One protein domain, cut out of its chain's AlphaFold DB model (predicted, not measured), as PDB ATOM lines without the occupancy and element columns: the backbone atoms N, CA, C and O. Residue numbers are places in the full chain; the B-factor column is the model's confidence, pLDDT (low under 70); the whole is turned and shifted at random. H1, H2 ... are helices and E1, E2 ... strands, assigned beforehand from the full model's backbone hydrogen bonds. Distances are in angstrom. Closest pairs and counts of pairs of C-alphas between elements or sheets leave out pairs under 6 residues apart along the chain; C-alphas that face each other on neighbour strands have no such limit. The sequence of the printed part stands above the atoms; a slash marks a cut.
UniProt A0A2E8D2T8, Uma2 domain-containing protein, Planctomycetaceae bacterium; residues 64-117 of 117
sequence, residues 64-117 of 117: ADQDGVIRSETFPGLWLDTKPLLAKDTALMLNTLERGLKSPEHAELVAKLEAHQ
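What this domain is: This is residues 64 to 117 of the 117 residues of the protein "Uma2 domain-containing protein" of Planctomycetaceae bacterium (UniProt A0A2E8D2T8). A small hairpin of two short strands, E1 and E2, has the longest helix, H2, packed along its E2 side, while the short helix H1 makes the corner between E2 and H2 at one end. H3 continues beyond the other end of H2, and residues 111 to 117, of which 111 to 114 belong to H3, stick out free. The printed part has 54 residues, with two named strands and three named helices in the order E1, E2, H1, H2, H3; the sheet E1 - E2 is antiparallel and the class is mostly helix. The whole is only just loose, close to compact, with a radius of gyration of the C-alphas of 12.4 A, and only just elongated, spanning 39 by 20 by 14 A.

Where its parts are: E1 is residues 69 to 71, 6.4 A long, beginning at C-alpha 69 (50.731, 8.958, 5.079). E2 is residues 79 to 81, 6.7 A. H1 is residues 82 to 87, 8.6 A. H2 is residues 90 to 101, 16.1 A. H3 is residues 104 to 114, 15.4 A, ending at C-alpha 114 (45.795, -8.552, -15.741).

How they stand to each other: E1 and E2 form an antiparallel hairpin at 158 degrees, with N 70 and O 80 within hydrogen-bond range at 2.9 A. E2 and H2 have their closest C-alphas at Trp 79 and Leu 97, 5.2 A apart. E1 and H2 are near each other, with 5 pairs of C-alphas within 10 A. H1 and H2 touch only at the corner, through residues 90 to 93 of H2 alone; the closest C-alphas, of Pro 84 and Met 93, are 5.5 A apart. Their shallow tilt is 24 degrees, opposite ways. H2 and H3 are close but not clearly touching, the C-alphas of Gly 100 and His 106 being closest at 7.1 A. Their steep tilt is 68 degrees, only just short of about perpendicular, the same way. H3 is apart from E1, E2 and H1. In H1, H2 and H3 every O i to N i+4 pair is within hydrogen-bond range.

The domain as a whole: The two C-alphas farthest apart, of Ala 87 and Gln 117, are 39.5 A apart. The printed part has no cut and no long link. Its mean pLDDT is 94.1, and residue 117 alone is under 70.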
ATOM      1  N   ALA A  64      55.047  12.787   3.246       96.06
ATOM      2  CA  ALA A  64      53.787  12.444   3.878       96.06
ATOM      3  C   ALA A  64      52.721  13.502   3.563       96.06
ATOM      4  O   ALA A  64      53.002  14.701   3.498       96.06
ATOM      5  N   ASP A  65      51.480  13.060   3.391       95.44
ATOM      6  CA  ASP A  65      50.347  13.963   3.239       95.44
ATOM      7  C   ASP A  65      49.880  14.561   4.582       95.44
ATOM      8  O   ASP A  65      50.522  14.424   5.626       95.44
ATOM      9  N   GLN A  66      48.729  15.239   4.561       94.56
ATOM     10  CA  GLN A  66      48.143  15.872   5.747       94.56
ATOM     11  C   GLN A  66      47.784  14.874   6.860       94.56
ATOM     12  O   GLN A  66      47.745  15.263   8.028       94.56
ATOM     13  N   ASP A  67      47.561  13.604   6.517       93.31
ATOM     14  CA  ASP A  67      47.262  12.536   7.469       93.31
ATOM     15  C   ASP A  67      48.542  11.866   8.005       93.31
ATOM     16  O   ASP A  67      48.473  11.054   8.927       93.31
ATOM     17  N   GLY A  68      49.723  12.239   7.495       95.88
ATOM     18  CA  GLY A  68      51.001  11.618   7.851       95.88
ATOM     19  C   GLY A  68      51.306  10.348   7.051       95.88
ATOM     20  O   GLY A  68      52.168   9.562   7.462       95.88
ATOM     21  N   VAL A  69      50.613  10.147   5.925       97.56
ATOM     22  CA  VAL A  69      50.731   8.958   5.079       97.56
ATOM     23  C   VAL A  69      51.615   9.252   3.871       97.56
ATOM     24  O   VAL A  69      51.313  10.139   3.073       97.56
ATOM     25  N   ILE A  70      52.682   8.472   3.706       97.75
ATOM     26  CA  ILE A  70      53.488   8.446   2.480       97.75
ATOM     27  C   ILE A  70      52.881   7.399   1.540       97.75
ATOM     28  O   ILE A  70      52.540   6.293   1.969       97.75
ATOM     29  N   ARG A  71      52.723   7.739   0.258       97.25
ATOM     30  CA  ARG A  71      52.169   6.846  -0.770       97.25
ATOM     31  C   ARG A  71      53.234   6.538  -1.817       97.25
ATOM     32  O   ARG A  71      53.843   7.467  -2.337       97.25
ATOM     33  N   SER A  72      53.421   5.258  -2.125       95.81
ATOM     34  CA  SER A  72      54.279   4.821  -3.232       95.81
ATOM     35  C   SER A  72      53.721   5.293  -4.576       95.81
ATOM     36  O   SER A  72      52.503   5.310  -4.778       95.81
ATOM     37  N   GLU A  73      54.609   5.635  -5.507       92.75
ATOM     38  CA  GLU A  73      54.248   5.970  -6.888       92.75
ATOM     39  C   GLU A  73      54.406   4.775  -7.828       92.75
ATOM     40  O   GLU A  73      53.645   4.622  -8.783       92.75
ATOM     41  N   THR A  74      55.368   3.906  -7.526       91.94
ATOM     42  CA  THR A  74      55.644   2.649  -8.228       91.94
ATOM     43  C   THR A  74      54.585   1.602  -7.905       91.94
ATOM     44  O   THR A  74      54.166   0.849  -8.782       91.94
ATOM     45  N   PHE A  75      54.094   1.594  -6.663       93.25
ATOM     46  CA  PHE A  75      53.080   0.666  -6.176       93.25
ATOM     47  C   PHE A  75      51.821   1.411  -5.716       93.25
ATOM     48  O   PHE A  75      51.592   1.548  -4.510       93.25
ATOM     49  N   PRO A  76      50.962   1.877  -6.645       95.62
ATOM     50  CA  PRO A  76      49.664   2.440  -6.294       95.62
ATOM     51  C   PRO A  76      48.893   1.542  -5.317       95.62
ATOM     52  O   PRO A  76      48.659   0.364  -5.587       95.62
ATOM     53  N   GLY A  77      48.532   2.104  -4.162       96.06
ATOM     54  CA  GLY A  77      47.878   1.398  -3.053       96.06
ATOM     55  C   GLY A  77      48.805   0.982  -1.905       96.06
ATOM     56  O   GLY A  77      48.316   0.674  -0.819       96.06
ATOM     57  N   LEU A  78      50.129   1.034  -2.084       97.06
ATOM     58  CA  LEU A  78      51.084   0.873  -0.989       97.06
ATOM     59  C   LEU A  78      51.197   2.192  -0.214       97.06
ATOM     60  O   LEU A  78      51.911   3.120  -0.602       97.06
ATOM     61  N   TRP A  79      50.430   2.285   0.868       97.56
ATOM     62  CA  TRP A  79      50.363   3.457   1.738       97.56
ATOM     63  C   TRP A  79      50.980   3.148   3.098       97.56
ATOM     64  O   TRP A  79      50.708   2.101   3.687       97.56
ATOM     65  N   LEU A  80      51.772   4.083   3.614       97.25
ATOM     66  CA  LEU A  80      52.510   3.933   4.861       97.25
ATOM     67  C   LEU A  80      52.234   5.116   5.779       97.25
ATOM     68  O   LEU A  80      52.642   6.240   5.498       97.25
ATOM     69  N   ASP A  81      51.554   4.860   6.894       97.06
ATOM     70  CA  ASP A  81      51.418   5.856   7.952       97.06
ATOM     71  C   ASP A  81      52.695   5.875   8.798       97.06
ATOM     72  O   ASP A  81      53.066   4.880   9.430       97.06
ATOM     73  N   THR A  82      53.375   7.018   8.787       95.75
ATOM     74  CA  THR A  82      54.663   7.200   9.461       95.75
ATOM     75  C   THR A  82      54.554   7.047  10.977       95.75
ATOM     76  O   THR A  82      55.459   6.488  11.598       95.75
ATOM     77  N   LYS A  83      53.440   7.464  11.599       95.56
ATOM     78  CA  LYS A  83      53.316   7.446  13.068       95.56
ATOM     79  C   LYS A  83      53.120   6.027  13.620       95.56
ATOM     80  O   LYS A  83      53.899   5.643  14.493       95.56
ATOM     81  N   PRO A  84      52.155   5.213  13.139       95.62
ATOM     82  CA  PRO A  84      52.034   3.809  13.515       95.62
ATOM     83  C   PRO A  84      53.285   3.000  13.205       95.62
ATOM     84  O   PRO A  84      53.653   2.148  14.009       95.62
ATOM     85  N   LEU A  85      53.962   3.272  12.084       93.94
ATOM     86  CA  LEU A  85      55.196   2.573  11.734       93.94
ATOM     87  C   LEU A  85      56.273   2.769  12.808       93.94
ATOM     88  O   LEU A  85      56.823   1.795  13.323       93.94
ATOM     89  N   LEU A  86      56.536   4.022  13.183       94.50
ATOM     90  CA  LEU A  86      57.537   4.372  14.193       94.50
ATOM     91  C   LEU A  86      57.135   3.901  15.600       94.50
ATOM     92  O   LEU A  86      57.980   3.430  16.364       94.50
ATOM     93  N   ALA A  87      55.837   3.936  15.911       94.88
ATOM     94  CA  ALA A  87      55.275   3.404  17.152       94.88
ATOM     95  C   ALA A  87      55.193   1.865  17.191       94.88
ATOM     96  O   ALA A  87      54.883   1.299  18.241       94.88
ATOM     97  N   LYS A  88      55.475   1.183  16.071       91.69
ATOM     98  CA  LYS A  88      55.304  -0.270  15.886       91.69
ATOM     99  C   LYS A  88      53.866  -0.741  16.138       91.69
ATOM    100  O   LYS A  88      53.641  -1.874  16.564       91.69
ATOM    101  N   ASP A  89      52.891   0.123  15.862       96.06
ATOM    102  CA  ASP A  89      51.473  -0.223  15.881       96.06
ATOM    103  C   ASP A  89      51.093  -0.883  14.551       96.06
ATOM    104  O   ASP A  89      50.656  -0.246  13.587       96.06
ATOM    105  N   THR A  90      51.283  -2.200  14.504       92.94
ATOM    106  CA  THR A  90      50.992  -3.015  13.323       92.94
ATOM    107  C   THR A  90      49.517  -2.949  12.923       92.94
ATOM    108  O   THR A  90      49.212  -3.051  11.738       92.94
ATOM    109  N   ALA A  91      48.592  -2.769  13.870       96.25
ATOM    110  CA  ALA A  91      47.164  -2.759  13.566       96.25
ATOM    111  C   ALA A  91      46.779  -1.502  12.775       96.25
ATOM    112  O   ALA A  91      46.127  -1.601  11.734       96.25
ATOM    113  N   LEU A  92      47.227  -0.330  13.230       95.56
ATOM    114  CA  LEU A  92      46.998   0.924  12.513       95.56
ATOM    115  C   LEU A  92      47.783   0.985  11.197       95.56
ATOM    116  O   LEU A  92      47.247   1.453  10.191       95.56
ATOM    117  N   MET A  93      49.008   0.450  11.169       94.12
ATOM    118  CA  MET A  93      49.798   0.346   9.939       94.12
ATOM    119  C   MET A  93      49.065  -0.484   8.873       94.12
ATOM    120  O   MET A  93      48.908  -0.034   7.737       94.12
ATOM    121  N   LEU A  94      48.563  -1.668   9.242       96.00
ATOM    122  CA  LEU A  94      47.809  -2.528   8.328       96.00
ATOM    123  C   LEU A  94      46.480  -1.895   7.908       96.00
ATOM    124  O   LEU A  94      46.109  -2.013   6.747       96.00
ATOM    125  N   ASN A  95      45.795  -1.169   8.794       97.50
ATOM    126  CA  ASN A  95      44.575  -0.450   8.425       97.50
ATOM    127  C   ASN A  95      44.835   0.596   7.326       97.50
ATOM    128  O   ASN A  95      44.075   0.691   6.360       97.50
ATOM    129  N   THR A  96      45.928   1.358   7.431       97.31
ATOM    130  CA  THR A  96      46.311   2.310   6.381       97.31
ATOM    131  C   THR A  96      46.638   1.605   5.067       97.31
ATOM    132  O   THR A  96      46.157   2.051   4.024       97.31
ATOM    133  N   LEU A  97      47.358   0.479   5.109       96.81
ATOM    134  CA  LEU A  97      47.618  -0.327   3.916       96.81
ATOM    135  C   LEU A  97      46.318  -0.844   3.284       96.81
ATOM    136  O   LEU A  97      46.121  -0.711   2.081       96.81
ATOM    137  N   GLU A  98      45.388  -1.370   4.081       97.62
ATOM    138  CA  GLU A  98      44.091  -1.849   3.593       97.62
ATOM    139  C   GLU A  98      43.270  -0.752   2.907       97.62
ATOM    140  O   GLU A  98      42.545  -1.039   1.952       97.62
ATOM    141  N   ARG A  99      43.358   0.502   3.377       97.62
ATOM    142  CA  ARG A  99      42.723   1.641   2.695       97.62
ATOM    143  C   ARG A  99      43.352   1.888   1.326       97.62
ATOM    144  O   ARG A  99      42.608   2.099   0.371       97.62
ATOM    145  N   GLY A 100      44.677   1.811   1.227       97.19
ATOM    146  CA  GLY A 100      45.391   1.951  -0.040       97.19
ATOM    147  C   GLY A 100      45.075   0.832  -1.029       97.19
ATOM    148  O   GLY A 100      44.761   1.104  -2.181       97.19
ATOM    149  N   LEU A 101      45.024  -0.423  -0.579       97.38
ATOM    150  CA  LEU A 101      44.655  -1.559  -1.435       97.38
ATOM    151  C   LEU A 101      43.201  -1.500  -1.940       97.38
ATOM    152  O   LEU A 101      42.859  -2.141  -2.929       97.38
ATOM    153  N   LYS A 102      42.324  -0.739  -1.275       97.62
ATOM    154  CA  LYS A 102      40.936  -0.500  -1.711       97.62
ATOM    155  C   LYS A 102      40.789   0.751  -2.579       97.62
ATOM    156  O   LYS A 102      39.663   1.101  -2.940       97.62
ATOM    157  N   SER A 103      41.880   1.456  -2.868       97.31
ATOM    158  CA  SER A 103      41.831   2.708  -3.607       97.31
ATOM    159  C   SER A 103      41.650   2.472  -5.118       97.31
ATOM    160  O   SER A 103      42.026   1.412  -5.635       97.31
ATOM    161  N   PRO A 104      41.076   3.442  -5.856       96.50
ATOM    162  CA  PRO A 104      40.935   3.342  -7.309       96.50
ATOM    163  C   PRO A 104      42.274   3.149  -8.029       96.50
ATOM    164  O   PRO A 104      42.351   2.383  -8.983       96.50
ATOM    165  N   GLU A 105      43.341   3.786  -7.548       95.19
ATOM    166  CA  GLU A 105      44.670   3.716  -8.157       95.19
ATOM    167  C   GLU A 105      45.255   2.298  -8.069       95.19
ATOM    168  O   GLU A 105      45.895   1.830  -9.013       95.19
ATOM    169  N   HIS A 106      44.991   1.578  -6.971       96.62
ATOM    170  CA  HIS A 106      45.364   0.169  -6.862       96.62
ATOM    171  C   HIS A 106      44.533  -0.715  -7.799       96.62
ATOM    172  O   HIS A 106      45.073  -1.598  -8.463       96.62
ATOM    173  N   ALA A 107      43.227  -0.456  -7.907       95.94
ATOM    174  CA  ALA A 107      42.366  -1.186  -8.837       95.94
ATOM    175  C   ALA A 107      42.823  -1.009 -10.298       95.94
ATOM    176  O   ALA A 107      42.835  -1.971 -11.066       95.94
ATOM    177  N   GLU A 108      43.263   0.195 -10.677       95.19
ATOM    178  CA  GLU A 108      43.859   0.459 -11.991       95.19
ATOM    179  C   GLU A 108      45.177  -0.294 -12.208       95.19
ATOM    180  O   GLU A 108      45.422  -0.783 -13.313       95.19
ATOM    181  N   LEU A 109      46.028  -0.400 -11.179       93.75
ATOM    182  CA  LEU A 109      47.255  -1.199 -11.242       93.75
ATOM    183  C   LEU A 109      46.933  -2.674 -11.511       93.75
ATOM    184  O   LEU A 109      47.498  -3.259 -12.434       93.75
ATOM    185  N   VAL A 110      46.002  -3.257 -10.751       94.69
ATOM    186  CA  VAL A 110      45.574  -4.655 -10.924       94.69
ATOM    187  C   VAL A 110      45.039  -4.884 -12.336       94.69
ATOM    188  O   VAL A 110      45.516  -5.783 -13.026       94.69
ATOM    189  N   ALA A 111      44.141  -4.019 -12.817       94.75
ATOM    190  CA  ALA A 111      43.586  -4.130 -14.166       94.75
ATOM    191  C   ALA A 111      44.666  -4.051 -15.264       94.75
ATOM    192  O   ALA A 111      44.595  -4.767 -16.263       94.75
ATOM    193  N   LYS A 112      45.690  -3.200 -15.090       92.19
ATOM    194  CA  LYS A 112      46.828  -3.123 -16.021       92.19
ATOM    195  C   LYS A 112      47.646  -4.411 -16.023       92.19
ATOM    196  O   LYS A 112      48.021  -4.859 -17.102       92.19
ATOM    197  N   LEU A 113      47.922  -4.988 -14.854       90.50
ATOM    198  CA  LEU A 113      48.695  -6.227 -14.736       90.50
ATOM    199  C   LEU A 113      47.950  -7.418 -15.349       90.50
ATOM    200  O   LEU A 113      48.555  -8.195 -16.080       90.50
ATOM    201  N   GLU A 114      46.639  -7.518 -15.126       91.81
ATOM    202  CA  GLU A 114      45.795  -8.552 -15.741       91.81
ATOM    203  C   GLU A 114      45.740  -8.430 -17.272       91.81
ATOM    204  O   GLU A 114      45.693  -9.437 -17.970       91.81
ATOM    205  N   ALA A 115      45.789  -7.210 -17.813       87.56
ATOM    206  CA  ALA A 115      45.790  -6.976 -19.258       87.56
ATOM    207  C   ALA A 115      47.133  -7.288 -19.954       87.56
ATOM    208  O   ALA A 115      47.175  -7.322 -21.184       87.56
ATOM    209  N   HIS A 116      48.220  -7.471 -19.194       73.56
ATOM    210  CA  HIS A 116      49.566  -7.771 -19.708       73.56
ATOM    211  C   HIS A 116      50.028  -9.210 -19.389       73.56
ATOM    212  O   HIS A 116      51.214  -9.510 -19.555       73.56
ATOM    213  N   GLN A 117      49.114 -10.085 -18.945       52.28
ATOM    214  CA  GLN A 117      49.310 -11.542 -18.878       52.28
ATOM    215  C   GLN A 117      48.973 -12.220 -20.210       52.28
ATOM    216  O   GLN A 117      49.669 -13.209 -20.535       52.28
TER     217      GLN A 117